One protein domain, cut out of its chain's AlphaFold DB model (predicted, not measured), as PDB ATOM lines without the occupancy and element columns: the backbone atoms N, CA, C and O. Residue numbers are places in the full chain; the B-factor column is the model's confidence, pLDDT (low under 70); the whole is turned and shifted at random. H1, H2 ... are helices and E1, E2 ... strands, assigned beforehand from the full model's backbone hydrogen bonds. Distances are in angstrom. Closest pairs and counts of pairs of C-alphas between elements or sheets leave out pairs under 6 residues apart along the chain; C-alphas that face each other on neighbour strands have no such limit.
ATOM      1  N   TYR A 302     -37.895 -13.283  -9.010       89.94
ATOM      2  CA  TYR A 302     -38.007 -11.923  -9.532       89.94
ATOM      3  C   TYR A 302     -39.255 -11.833 -10.403       89.94
ATOM      4  O   TYR A 302     -39.374 -12.550 -11.403       89.94
ATOM      5  N   ILE A 303     -40.202 -10.971 -10.032       92.38
ATOM      6  CA  ILE A 303     -41.527 -10.948 -10.666       92.38
ATOM      7  C   ILE A 303     -41.892  -9.543 -11.123       92.38
ATOM      8  O   ILE A 303     -41.640  -8.546 -10.440       92.38
ATOM      9  N   ARG A 304     -42.565  -9.472 -12.274       95.50
ATOM     10  CA  ARG A 304     -43.356  -8.304 -12.667       95.50
ATOM     11  C   ARG A 304     -44.823  -8.664 -12.876       95.50
ATOM     12  O   ARG A 304     -45.137  -9.787 -13.269       95.50
ATOM     13  N   GLN A 305     -45.709  -7.711 -12.602       96.69
ATOM     14  CA  GLN A 305     -47.154  -7.896 -12.587       96.69
ATOM     15  C   GLN A 305     -47.911  -6.686 -13.142       96.69
ATOM     16  O   GLN A 305     -47.603  -5.536 -12.826       96.69
ATOM     17  N   ILE A 306     -48.978  -6.976 -13.886       98.44
ATOM     18  CA  ILE A 306     -50.063  -6.045 -14.209       98.44
ATOM     19  C   ILE A 306     -51.349  -6.611 -13.606       98.44
ATOM     20  O   ILE A 306     -51.726  -7.737 -13.917       98.44
ATOM     21  N   LEU A 307     -52.026  -5.839 -12.756       98.12
ATOM     22  CA  LEU A 307     -53.305  -6.228 -12.155       98.12
ATOM     23  C   LEU A 307     -54.456  -5.516 -12.865       98.12
ATOM     24  O   LEU A 307     -54.443  -4.293 -13.000       98.12
ATOM     25  N   VAL A 308     -55.479  -6.259 -13.281       98.44
ATOM     26  CA  VAL A 308     -56.709  -5.701 -13.860       98.44
ATOM     27  C   VAL A 308     -57.950  -6.377 -13.287       98.44
ATOM     28  O   VAL A 308     -57.906  -7.498 -12.802       98.44
ATOM     29  N   ASN A 309     -59.095  -5.710 -13.374       97.44
ATOM     30  CA  ASN A 309     -60.356  -6.184 -12.794       97.44
ATOM     31  C   ASN A 309     -61.199  -7.073 -13.731       97.44
ATOM     32  O   ASN A 309     -62.322  -7.427 -13.383       97.44
ATOM     33  N   ASN A 310     -60.719  -7.379 -14.942       96.81
ATOM     34  CA  ASN A 310     -61.486  -8.118 -15.945       96.81
ATOM     35  C   ASN A 310     -60.582  -9.006 -16.813       96.81
ATOM     36  O   ASN A 310     -59.626  -8.510 -17.413       96.81
ATOM     37  N   TYR A 311     -60.954 -10.282 -16.955       97.75
ATOM     38  CA  TYR A 311     -60.262 -11.267 -17.787       97.75
ATOM     39  C   TYR A 311     -60.070 -10.806 -19.233       97.75
ATOM     40  O   TYR A 311     -58.978 -10.921 -19.775       97.75
ATOM     41  N   LYS A 312     -61.093 -10.214 -19.863       98.31
ATOM     42  CA  LYS A 312     -60.991  -9.767 -21.260       98.31
ATOM     43  C   LYS A 312     -59.959  -8.653 -21.433       98.31
ATOM     44  O   LYS A 312     -59.309  -8.569 -22.472       98.31
ATOM     45  N   LYS A 313     -59.799  -7.806 -20.409       98.19
ATOM     46  CA  LYS A 313     -58.731  -6.802 -20.374       98.19
ATOM     47  C   LYS A 313     -57.370  -7.477 -20.191       98.19
ATOM     48  O   LYS A 313     -56.428  -7.086 -20.868       98.19
ATOM     49  N   ALA A 314     -57.281  -8.493 -19.333       98.38
ATOM     50  CA  ALA A 314     -56.047  -9.248 -19.135       98.38
ATOM     51  C   ALA A 314     -55.587  -9.948 -20.427       98.38
ATOM     52  O   ALA A 314     -54.441  -9.784 -20.836       98.38
ATOM     53  N   GLU A 315     -56.503 -10.635 -21.113       98.31
ATOM     54  CA  GLU A 315     -56.263 -11.295 -22.402       98.31
ATOM     55  C   GLU A 315     -55.780 -10.292 -23.461       98.31
ATOM     56  O   GLU A 315     -54.740 -10.491 -24.082       98.31
ATOM     57  N   ASN A 316     -56.460  -9.144 -23.592       98.25
ATOM     58  CA  ASN A 316     -56.041  -8.092 -24.519       98.25
ATOM     59  C   ASN A 316     -54.632  -7.551 -24.222       98.25
ATOM     60  O   ASN A 316     -53.891  -7.224 -25.149       98.25
ATOM     61  N   ILE A 317     -54.258  -7.433 -22.946       98.19
ATOM     62  CA  ILE A 317     -52.916  -6.995 -22.558       98.19
ATOM     63  C   ILE A 317     -51.869  -8.044 -22.951       98.19
ATOM     64  O   ILE A 317     -50.839  -7.671 -23.510       98.19
ATOM     65  N   VAL A 318     -52.127  -9.335 -22.725       97.06
ATOM     66  CA  VAL A 318     -51.212 -10.413 -23.146       97.06
ATOM     67  C   VAL A 318     -51.018 -10.417 -24.666       97.06
ATOM     68  O   VAL A 318     -49.881 -10.522 -25.136       97.06
ATOM     69  N   ASP A 319     -52.087 -10.206 -25.441       96.25
ATOM     70  CA  ASP A 319     -52.004 -10.074 -26.901       96.25
ATOM     71  C   ASP A 319     -51.124  -8.886 -27.322       96.25
ATOM     72  O   ASP A 319     -50.291  -8.997 -28.226       96.25
ATOM     73  N   ARG A 320     -51.268  -7.738 -26.649       95.94
ATOM     74  CA  ARG A 320     -50.474  -6.526 -26.918       95.94
ATOM     75  C   ARG A 320     -49.001  -6.705 -26.566       95.94
ATOM     76  O   ARG A 320     -48.144  -6.299 -27.354       95.94
ATOM     77  N   ILE A 321     -48.701  -7.361 -25.443       94.75
ATOM     78  CA  ILE A 321     -47.326  -7.715 -25.055       94.75
ATOM     79  C   ILE A 321     -46.712  -8.645 -26.104       94.75
ATOM     80  O   ILE A 321     -45.608  -8.401 -26.591       94.75
ATOM     81  N   SER A 322     -47.463  -9.659 -26.536       91.44
ATOM     82  CA  SER A 322     -47.048 -10.565 -27.613       91.44
ATOM     83  C   SER A 322     -46.795  -9.804 -28.924       91.44
ATOM     84  O   SER A 322     -45.818 -10.074 -29.630       91.44
ATOM     85  N   GLY A 323     -47.610  -8.782 -29.202       90.50
ATOM     86  CA  GLY A 323     -47.454  -7.829 -30.305       90.50
ATOM     87  C   GLY A 323     -46.266  -6.863 -30.184       90.50
ATOM     88  O   GLY A 323     -45.961  -6.164 -31.149       90.50
ATOM     89  N   GLY A 324     -45.554  -6.850 -29.052       90.19
ATOM     90  CA  GLY A 324     -44.354  -6.040 -28.825       90.19
ATOM     91  C   GLY A 324     -44.582  -4.727 -28.078       90.19
ATOM     92  O   GLY A 324     -43.668  -3.902 -28.025       90.19
ATOM     93  N   GLU A 325     -45.767  -4.503 -27.509       93.81
ATOM     94  CA  GLU A 325     -45.942  -3.417 -26.546       93.81
ATOM     95  C   GLU A 325     -45.236  -3.771 -25.231       93.81
ATOM     96  O   GLU A 325     -45.325  -4.895 -24.739       93.81
ATOM     97  N   LEU A 326     -44.488  -2.820 -24.672       94.62
ATOM     98  CA  LEU A 326     -43.644  -3.089 -23.512       94.62
ATOM     99  C   LEU A 326     -44.487  -3.291 -22.253       94.62
ATOM    100  O   LEU A 326     -45.365  -2.482 -21.943       94.62
ATOM    101  N   PHE A 327     -44.162  -4.338 -21.492       96.62
ATOM    102  CA  PHE A 327     -44.831  -4.664 -20.233       96.62
ATOM    103  C   PHE A 327     -44.838  -3.463 -19.283       96.62
ATOM    104  O   PHE A 327     -45.885  -3.109 -18.741       96.62
ATOM    105  N   GLU A 328     -43.690  -2.793 -19.122       95.12
ATOM    106  CA  GLU A 328     -43.557  -1.658 -18.208       95.12
ATOM    107  C   GLU A 328     -44.444  -0.459 -18.592       95.12
ATOM    108  O   GLU A 328     -44.950   0.243 -17.716       95.12
ATOM    109  N   ASP A 329     -44.693  -0.249 -19.889       94.81
ATOM    110  CA  ASP A 329     -45.548   0.838 -20.373       94.81
ATOM    111  C   ASP A 329     -47.025   0.550 -20.105       94.81
ATOM    112  O   ASP A 329     -47.775   1.459 -19.739       94.81
ATOM    113  N   ILE A 330     -47.451  -0.702 -20.297       97.06
ATOM    114  CA  ILE A 330     -48.826  -1.120 -20.008       97.06
ATOM    115  C   ILE A 330     -49.061  -1.097 -18.499       97.06
ATOM    116  O   ILE A 330     -50.075  -0.562 -18.053       97.06
ATOM    117  N   ALA A 331     -48.112  -1.604 -17.708       96.94
ATOM    118  CA  ALA A 331     -48.194  -1.576 -16.254       96.94
ATOM    119  C   ALA A 331     -48.405  -0.157 -15.726       96.94
ATOM    120  O   ALA A 331     -49.338   0.075 -14.960       96.94
ATOM    121  N   PHE A 332     -47.614   0.800 -16.211       94.06
ATOM    122  CA  PHE A 332     -47.733   2.203 -15.828       94.06
ATOM    123  C   PHE A 332     -49.097   2.818 -16.163       94.06
ATOM    124  O   PHE A 332     -49.612   3.637 -15.404       94.06
ATOM    125  N   LYS A 333     -49.684   2.450 -17.306       96.00
ATOM    126  CA  LYS A 333     -50.927   3.059 -17.803       96.00
ATOM    127  C   LYS A 333     -52.193   2.392 -17.275       96.00
ATOM    128  O   LYS A 333     -53.218   3.056 -17.155       96.00
ATOM    129  N   GLU A 334     -52.155   1.082 -17.054       97.50
ATOM    130  CA  GLU A 334     -53.371   0.270 -16.965       97.50
ATOM    131  C   GLU A 334     -53.449  -0.650 -15.749       97.50
ATOM    132  O   GLU A 334     -54.548  -1.156 -15.486       97.50
ATOM    133  N   SER A 335     -52.338  -0.870 -15.034       98.06
ATOM    134  CA  SER A 335     -52.321  -1.707 -13.833       98.06
ATOM    135  C   SER A 335     -53.022  -1.009 -12.670       98.06
ATOM    136  O   SER A 335     -52.813   0.174 -12.409       98.06
ATOM    137  N   LEU A 336     -53.829  -1.774 -11.944       97.06
ATOM    138  CA  LEU A 336     -54.429  -1.392 -10.667       97.06
ATOM    139  C   LEU A 336     -53.509  -1.717  -9.476       97.06
ATOM    140  O   LEU A 336     -53.847  -1.400  -8.339       97.06
ATOM    141  N   GLY A 337     -52.371  -2.374  -9.730       92.38
ATOM    142  CA  GLY A 337     -51.425  -2.806  -8.706       92.38
ATOM    143  C   GLY A 337     -50.552  -1.663  -8.165       92.38
ATOM    144  O   GLY A 337     -50.300  -0.680  -8.869       92.38
ATOM    145  N   PRO A 338     -50.029  -1.793  -6.931       90.31
ATOM    146  CA  PRO A 338     -49.202  -0.761  -6.290       90.31
ATOM    147  C   PRO A 338     -47.856  -0.521  -6.999       90.31
ATOM    148  O   PRO A 338     -47.243   0.528  -6.838       90.31
ATOM    149  N   ASN A 339     -47.423  -1.481  -7.810       91.19
ATOM    150  CA  ASN A 339     -46.211  -1.502  -8.625       91.19
ATOM    151  C   ASN A 339     -46.382  -0.872 -10.025       91.19
ATOM    152  O   ASN A 339     -45.449  -0.898 -10.830       91.19
ATOM    153  N   ALA A 340     -47.554  -0.311 -10.353       91.62
ATOM    154  CA  ALA A 340     -47.820   0.293 -11.664       91.62
ATOM    155  C   ALA A 340     -46.771   1.356 -12.046       91.62
ATOM    156  O   ALA A 340     -46.222   1.348 -13.147       91.62
ATOM    157  N   ASN A 341     -46.432   2.243 -11.108       88.31
ATOM    158  CA  ASN A 341     -45.514   3.365 -11.324       88.31
ATOM    159  C   ASN A 341     -44.037   2.964 -11.525       88.31
ATOM    160  O   ASN A 341     -43.252   3.810 -11.948       88.31
ATOM    161  N   VAL A 342     -43.677   1.705 -11.260       89.94
ATOM    162  CA  VAL A 342     -42.337   1.122 -11.466       89.94
ATOM    163  C   VAL A 342     -42.354   0.041 -12.554       89.94
ATOM    164  O   VAL A 342     -41.617  -0.942 -12.517       89.94
ATOM    165  N   GLY A 343     -43.254   0.180 -13.533       91.62
ATOM    166  CA  GLY A 343     -43.320  -0.732 -14.675       91.62
ATOM    167  C   GLY A 343     -43.791  -2.142 -14.317       91.62
ATOM    168  O   GLY A 343     -43.511  -3.093 -15.042       91.62
ATOM    169  N   GLY A 344     -44.494  -2.287 -13.193       94.56
ATOM    170  CA  GLY A 344     -45.008  -3.564 -12.724       94.56
ATOM    171  C   GLY A 344     -43.974  -4.422 -11.999       94.56
ATOM    172  O   GLY A 344     -44.308  -5.539 -11.624       94.56
ATOM    173  N   PHE A 345     -42.748  -3.963 -11.758       95.31
ATOM    174  CA  PHE A 345     -41.785  -4.755 -10.992       95.31
ATOM    175  C   PHE A 345     -42.230  -4.902  -9.532       95.31
ATOM    176  O   PHE A 345     -42.513  -3.909  -8.866       95.31
ATOM    177  N   MET A 346     -42.342  -6.142  -9.054       91.31
ATOM    178  CA  MET A 346     -42.767  -6.430  -7.681       91.31
ATOM    179  C   MET A 346     -41.580  -6.567  -6.723       91.31
ATOM    180  O   MET A 346     -41.761  -6.376  -5.526       91.31
ATOM    181  N   GLY A 347     -40.392  -6.888  -7.237       88.94
ATOM    182  CA  GLY A 347     -39.237  -7.243  -6.420       88.94
ATOM    183  C   GLY A 347     -38.879  -8.723  -6.513       88.94
ATOM    184  O   GLY A 347     -39.370  -9.453  -7.380       88.94
ATOM    185  N   GLU A 348     -37.992  -9.114  -5.610       88.12
ATOM    186  CA  GLU A 348     -37.624 -10.493  -5.313       88.12
ATOM    187  C   GLU A 348     -38.541 -11.032  -4.210       88.12
ATOM    188  O   GLU A 348     -38.800 -10.336  -3.227       88.12
ATOM    189  N   PHE A 349     -39.044 -12.251  -4.392       85.06
ATOM    190  CA  PHE A 349     -39.908 -12.943  -3.440       85.06
ATOM    191  C   PHE A 349     -39.370 -14.335  -3.154       85.06
ATOM    192  O   PHE A 349     -38.912 -15.032  -4.065       85.06
ATOM    193  N   GLU A 350     -39.540 -14.772  -1.910       82.00
ATOM    194  CA  GLU A 350     -39.562 -16.192  -1.595       82.00
ATOM    195  C   GLU A 350     -40.948 -16.763  -1.917       82.00
ATOM    196  O   GLU A 350     -41.968 -16.067  -1.886       82.00
ATOM    197  N   PHE A 351     -41.015 -18.066  -2.185       74.75
ATOM    198  CA  PHE A 351     -42.288 -18.746  -2.438       74.75
ATOM    199  C   PHE A 351     -43.316 -18.526  -1.311       74.75
ATOM    200  O   PHE A 351     -44.507 -18.384  -1.581       74.75
ATOM    201  N   SER A 352     -42.865 -18.467  -0.054       80.25
ATOM    202  CA  SER A 352     -43.719 -18.252   1.122       80.25
ATOM    203  C   SER A 352     -44.346 -16.862   1.207       80.25
ATOM    204  O   SER A 352     -45.355 -16.709   1.893       80.25
ATOM    205  N   ASP A 353     -43.779 -15.868   0.522       82.31
ATOM    206  CA  ASP A 353     -44.252 -14.480   0.557       82.31
ATOM    207  C   ASP A 353     -45.336 -14.200  -0.494       82.31
ATOM    208  O   ASP A 353     -45.932 -13.121  -0.528       82.31
ATOM    209  N   MET A 354     -45.599 -15.169  -1.374       81.94
ATOM    210  CA  MET A 354     -46.528 -15.038  -2.487       81.94
ATOM    211  C   MET A 354     -47.910 -15.620  -2.194       81.94
ATOM    212  O   MET A 354     -48.068 -16.595  -1.460       81.94
ATOM    213  N   HIS A 355     -48.931 -15.071  -2.862       85.19
ATOM    214  CA  HIS A 355     -50.250 -15.700  -2.904       85.19
ATOM    215  C   HIS A 355     -50.126 -17.132  -3.466       85.19
ATOM    216  O   HIS A 355     -49.524 -17.281  -4.535       85.19
ATOM    217  N   PRO A 356     -50.696 -18.170  -2.819       85.56
ATOM    218  CA  PRO A 356     -50.452 -19.567  -3.187       85.56
ATOM    219  C   PRO A 356     -50.719 -19.894  -4.659       85.56
ATOM    220  O   PRO A 356     -49.926 -20.602  -5.270       85.56
ATOM    221  N   GLU A 357     -51.784 -19.332  -5.240       87.88
ATOM    222  CA  GLU A 357     -52.139 -19.539  -6.655       87.88
ATOM    223  C   GLU A 357     -51.124 -18.901  -7.615       87.88
ATOM    224  O   GLU A 357     -50.776 -19.485  -8.636       87.88
ATOM    225  N   LEU A 358     -50.595 -17.717  -7.275       88.75
ATOM    226  CA  LEU A 358     -49.544 -17.074  -8.071       88.75
ATOM    227  C   LEU A 358     -48.243 -17.872  -7.966       88.75
ATOM    228  O   LEU A 358     -47.547 -18.075  -8.959       88.75
ATOM    229  N   ALA A 359     -47.921 -18.322  -6.755       85.38
ATOM    230  CA  ALA A 359     -46.688 -19.022  -6.456       85.38
ATOM    231  C   ALA A 359     -46.626 -20.381  -7.176       85.38
ATOM    232  O   ALA A 359     -45.615 -20.691  -7.810       85.38
ATOM    233  N   SER A 360     -47.709 -21.173  -7.131       86.44
ATOM    234  CA  SER A 360     -47.778 -22.472  -7.814       86.44
ATOM    235  C   SER A 360     -47.626 -22.332  -9.323       86.44
ATOM    236  O   SER A 360     -46.850 -23.066  -9.929       86.44
ATOM    237  N   GLU A 361     -48.304 -21.347  -9.917       90.56
ATOM    238  CA  GLU A 361     -48.223 -21.093 -11.355       90.56
ATOM    239  C   GLU A 361     -46.838 -20.598 -11.784       90.56
ATOM    240  O   GLU A 361     -46.379 -20.949 -12.866       90.56
ATOM    241  N   LEU A 362     -46.139 -19.807 -10.961       87.50
ATOM    242  CA  LEU A 362     -44.805 -19.292 -11.291       87.50
ATOM    243  C   LEU A 362     -43.700 -20.344 -11.131       87.50
ATOM    244  O   LEU A 362     -42.773 -20.361 -11.942       87.50
ATOM    245  N   LEU A 363     -43.771 -21.229 -10.131       82.31
ATOM    246  CA  LEU A 363     -42.736 -22.251  -9.907       82.31
ATOM    247  C   LEU A 363     -42.549 -23.195 -11.100       82.31
ATOM    248  O   LEU A 363     -41.432 -23.646 -11.366       82.31
ATOM    249  N   GLU A 364     -43.627 -23.481 -11.826       84.25
ATOM    250  CA  GLU A 364     -43.598 -24.352 -13.003       84.25
ATOM    251  C   GLU A 364     -43.060 -23.651 -14.261       84.25
ATOM    252  O   GLU A 364     -42.819 -24.302 -15.279       84.25
ATOM    253  N   ARG A 365     -42.841 -22.330 -14.211       86.50
ATOM    254  CA  ARG A 365     -42.430 -21.522 -15.366       86.50
ATOM    255  C   ARG A 365     -40.933 -21.285 -15.392       86.50
ATOM    256  O   ARG A 365     -40.292 -21.027 -14.370       86.50
ATOM    257  N   GLU A 366     -40.396 -21.310 -16.605       86.69
ATOM    258  CA  GLU A 366     -39.030 -20.886 -16.881       86.69
ATOM    259  C   GLU A 366     -38.879 -19.372 -16.684       86.69
ATOM    260  O   GLU A 366     -39.798 -18.584 -16.914       86.69
ATOM    261  N   VAL A 367     -37.692 -18.952 -16.255       87.62
ATOM    262  CA  VAL A 367     -37.358 -17.531 -16.140       87.62
ATOM    263  C   VAL A 367     -37.358 -16.911 -17.541       87.62
ATOM    264  O   VAL A 367     -36.803 -17.487 -18.473       87.62
ATOM    265  N   LEU A 368     -37.966 -15.727 -17.693       87.75
ATOM    266  CA  LEU A 368     -38.156 -15.030 -18.977       87.75
ATOM    267  C   LEU A 368     -39.165 -15.686 -19.936       87.75
ATOM    268  O   LEU A 368     -39.207 -15.293 -21.103       87.75
ATOM    269  N   SER A 369     -39.986 -16.640 -19.478       89.06
ATOM    270  CA  SER A 369     -41.121 -17.134 -20.269       89.06
ATOM    271  C   SER A 369     -42.152 -16.029 -20.517       89.06
ATOM    272  O   SER A 369     -42.164 -15.017 -19.814       89.06
ATOM    273  N   ASP A 370     -43.061 -16.233 -21.470       91.50
ATOM    274  CA  ASP A 370     -44.174 -15.309 -21.711       91.50
ATOM    275  C   ASP A 370     -45.036 -15.102 -20.445       91.50
ATOM    276  O   ASP A 370     -45.124 -16.007 -19.602       91.50
ATOM    277  N   PRO A 371     -45.655 -13.915 -20.276       95.25
ATOM    278  CA  PRO A 371     -46.519 -13.645 -19.137       95.25
ATOM    279  C   PRO A 371     -47.783 -14.511 -19.172       95.25
ATOM    280  O   PRO A 371     -48.343 -14.781 -20.234       95.25
ATOM    281  N   ILE A 372     -48.271 -14.880 -17.991       95.38
ATOM    282  CA  ILE A 372     -49.491 -15.675 -17.812       95.38
ATOM    283  C   ILE A 372     -50.546 -14.887 -17.044       95.38
ATOM    284  O   ILE A 372     -50.214 -13.958 -16.312       95.38
ATOM    285  N   ILE A 373     -51.812 -15.274 -17.202       97.81
ATOM    286  CA  ILE A 373     -52.935 -14.703 -16.454       97.81
ATOM    287  C   ILE A 373     -53.291 -15.658 -15.321       97.81
ATOM    288  O   ILE A 373     -53.590 -16.821 -15.580       97.81
ATOM    289  N   VAL A 374     -53.311 -15.148 -14.095       96.44
ATOM    290  CA  VAL A 374     -53.778 -15.867 -12.907       96.44
ATOM    291  C   VAL A 374     -54.901 -15.064 -12.263       96.44
ATOM    292  O   VAL A 374     -54.781 -13.850 -12.090       96.44
ATOM    293  N   GLU A 375     -56.018 -15.716 -11.958       96.31
ATOM    294  CA  GLU A 375     -57.153 -15.108 -11.260       96.31
ATOM    295  C   GLU A 375     -56.971 -15.268  -9.751       96.31
ATOM    296  O   GLU A 375     -56.568 -16.333  -9.305       96.31
ATOM    297  N   THR A 376     -57.260 -14.214  -8.990       94.19
ATOM    298  CA  THR A 376     -57.380 -14.238  -7.525       94.19
ATOM    299  C   THR A 376     -58.605 -13.415  -7.113       94.19
ATOM    300  O   THR A 376     -59.271 -12.791  -7.947       94.19
ATOM    301  N   GLU A 377     -58.874 -13.303  -5.814       93.06
ATOM    302  CA  GLU A 377     -59.902 -12.405  -5.283       93.06
ATOM    303  C   GLU A 377     -59.673 -10.915  -5.608       93.06
ATOM    304  O   GLU A 377     -60.618 -10.124  -5.570       93.06
ATOM    305  N   GLN A 378     -58.441 -10.515  -5.941       91.75
ATOM    306  CA  GLN A 378     -58.087  -9.129  -6.277       91.75
ATOM    307  C   GLN A 378     -58.304  -8.802  -7.762       91.75
ATOM    308  O   GLN A 378     -58.290  -7.628  -8.148       91.75
ATOM    309  N   GLY A 379     -58.526  -9.821  -8.595       96.44
ATOM    310  CA  GLY A 379     -58.742  -9.700 -10.030       96.44
ATOM    311  C   GLY A 379     -57.821 -10.611 -10.835       96.44
ATOM    312  O   GLY A 379     -57.469 -11.709 -10.421       96.44
ATOM    313  N   PHE A 380     -57.438 -10.148 -12.019       98.25
ATOM    314  CA  PHE A 380     -56.637 -10.900 -12.978       98.25
ATOM    315  C   PHE A 380     -55.222 -10.335 -13.022       98.25
ATOM    316  O   PHE A 380     -55.009  -9.172 -13.380       98.25
ATOM    317  N   HIS A 381     -54.260 -11.174 -12.663       97.81
ATOM    318  CA  HIS A 381     -52.847 -10.853 -12.583       97.81
ATOM    319  C   HIS A 381     -52.145 -11.365 -13.835       97.81
ATOM    320  O   HIS A 381     -52.062 -12.570 -14.053       97.81
ATOM    321  N   ILE A 382     -51.607 -10.458 -14.642       98.19
ATOM    322  CA  ILE A 382     -50.667 -10.803 -15.708       98.19
ATOM    323  C   ILE A 382     -49.279 -10.799 -15.078       98.19
ATOM    324  O   ILE A 382     -48.758  -9.728 -14.762       98.19
ATOM    325  N   ILE A 383     -48.706 -11.975 -14.848       95.62
ATOM    326  CA  ILE A 383     -47.448 -12.153 -14.111       95.62
ATOM    327  C   ILE A 383     -46.373 -12.774 -14.991       95.62
ATOM    328  O   ILE A 383     -46.664 -13.583 -15.871       95.62
ATOM    329  N   GLN A 384     -45.120 -12.403 -14.742       94.00
ATOM    330  CA  GLN A 384     -43.971 -12.948 -15.457       94.00
ATOM    331  C   GLN A 384     -42.765 -13.090 -14.532       94.00
ATOM    332  O   GLN A 384     -42.430 -12.146 -13.809       94.00
ATOM    333  N   ARG A 385     -42.078 -14.238 -14.613       91.31
ATOM    334  CA  ARG A 385     -40.750 -14.417 -14.014       91.31
ATOM    335  C   ARG A 385     -39.702 -13.689 -14.838       91.31
ATOM    336  O   ARG A 385     -39.592 -13.901 -16.047       91.31
ATOM    337  N   ILE A 386     -38.910 -12.864 -14.175       91.75
ATOM    338  CA  ILE A 386     -37.794 -12.129 -14.767       91.75
ATOM    339  C   ILE A 386     -36.471 -12.577 -14.129       91.75
ATOM    340  O   ILE A 386     -36.473 -13.420 -13.237       91.75
TER     341      ILE A 386
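This is residues 302 to 386 of the 406 residues of an uncharacterized protein of delta proteobacterium ML8_D (UniProt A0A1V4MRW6). A strongly twisted sheet of four strands forms the middle of a rounded domain, with H1 and H2 over one face and H3 on the other, three layers in all. The two long strands E1 and E4 run side by side through the core, while the short strands E2 and E3 make the sheet's edges. The printed part has 85 residues with three named helices and four named strands, in the order E1 H1 H2 E2 H3 E3 E4; the sheet runs E2 - E1 - E4 - E3, all antiparallel. The class is mixed, helices and strands, and the whole is compact, with a radius of gyration of the C-alphas of 11.6 A and spans of 30 by 26 by 22 A.

E1, residues 302 to 308, begins at C-alpha 302 (-38.007, -11.923, -9.532) and is 20.2 A long from first to last C-alpha. H1, residues 311 to 322, is 16.5 A long and begins at C-alpha 311 (-60.262, -11.267, -17.787). H2, residues 327 to 334, is 10.4 A long, and E2, residues 345 to 349, is 11.3 A long. H3, residues 356 to 363, is 10.6 A long. E3, residues 372 to 376, is 13.0 A long. E4, residues 379 to 386, is 21.6 A long and ends at C-alpha 386 (-37.794, -12.129, -14.767).

E1 and E4 are antiparallel neighbours at 157 degrees, with N 306 and O 382 within hydrogen-bond range at 2.9 A. E2 is the antiparallel neighbour of E1, with N 346 and O 303 at 2.9 A. E3 and E4 form a hairpin, with N 381 and O 374 at 2.8 A. H1 is on the sheet at a height of 9.0 A, over E4 and along it at 11 degrees on the local plane; their closest C-alphas are those of Tyr 311 and Phe 380, 6.0 A apart. H2, on the same face, has a height of 7.8 A and lies only just over E1, with 3 of its 8 C-alphas falling on that strand; the closest C-alphas are those of Ile 306 and Ala 331, 5.3 A apart. H1 and H2 are close but not clearly touching, their closest C-alphas, of Ile 321 and Phe 327, being 6.2 A apart. H3 is on the opposite face at a height of 6.9 A; the C-alphas of Leu 358 and Val 374, its closest to E3, are 6.5 A apart. H3 is apart from H1 and H2. In H1, H2 and H3 every O i to N i+4 pair is within hydrogen-bond range.

The two C-alphas farthest apart, those of Gly 323 and Ser 352, are 33.3 A apart. The printed part has no cut and no long link. The mean pLDDT of the printed part is 92.4, and no printed residue is under 70.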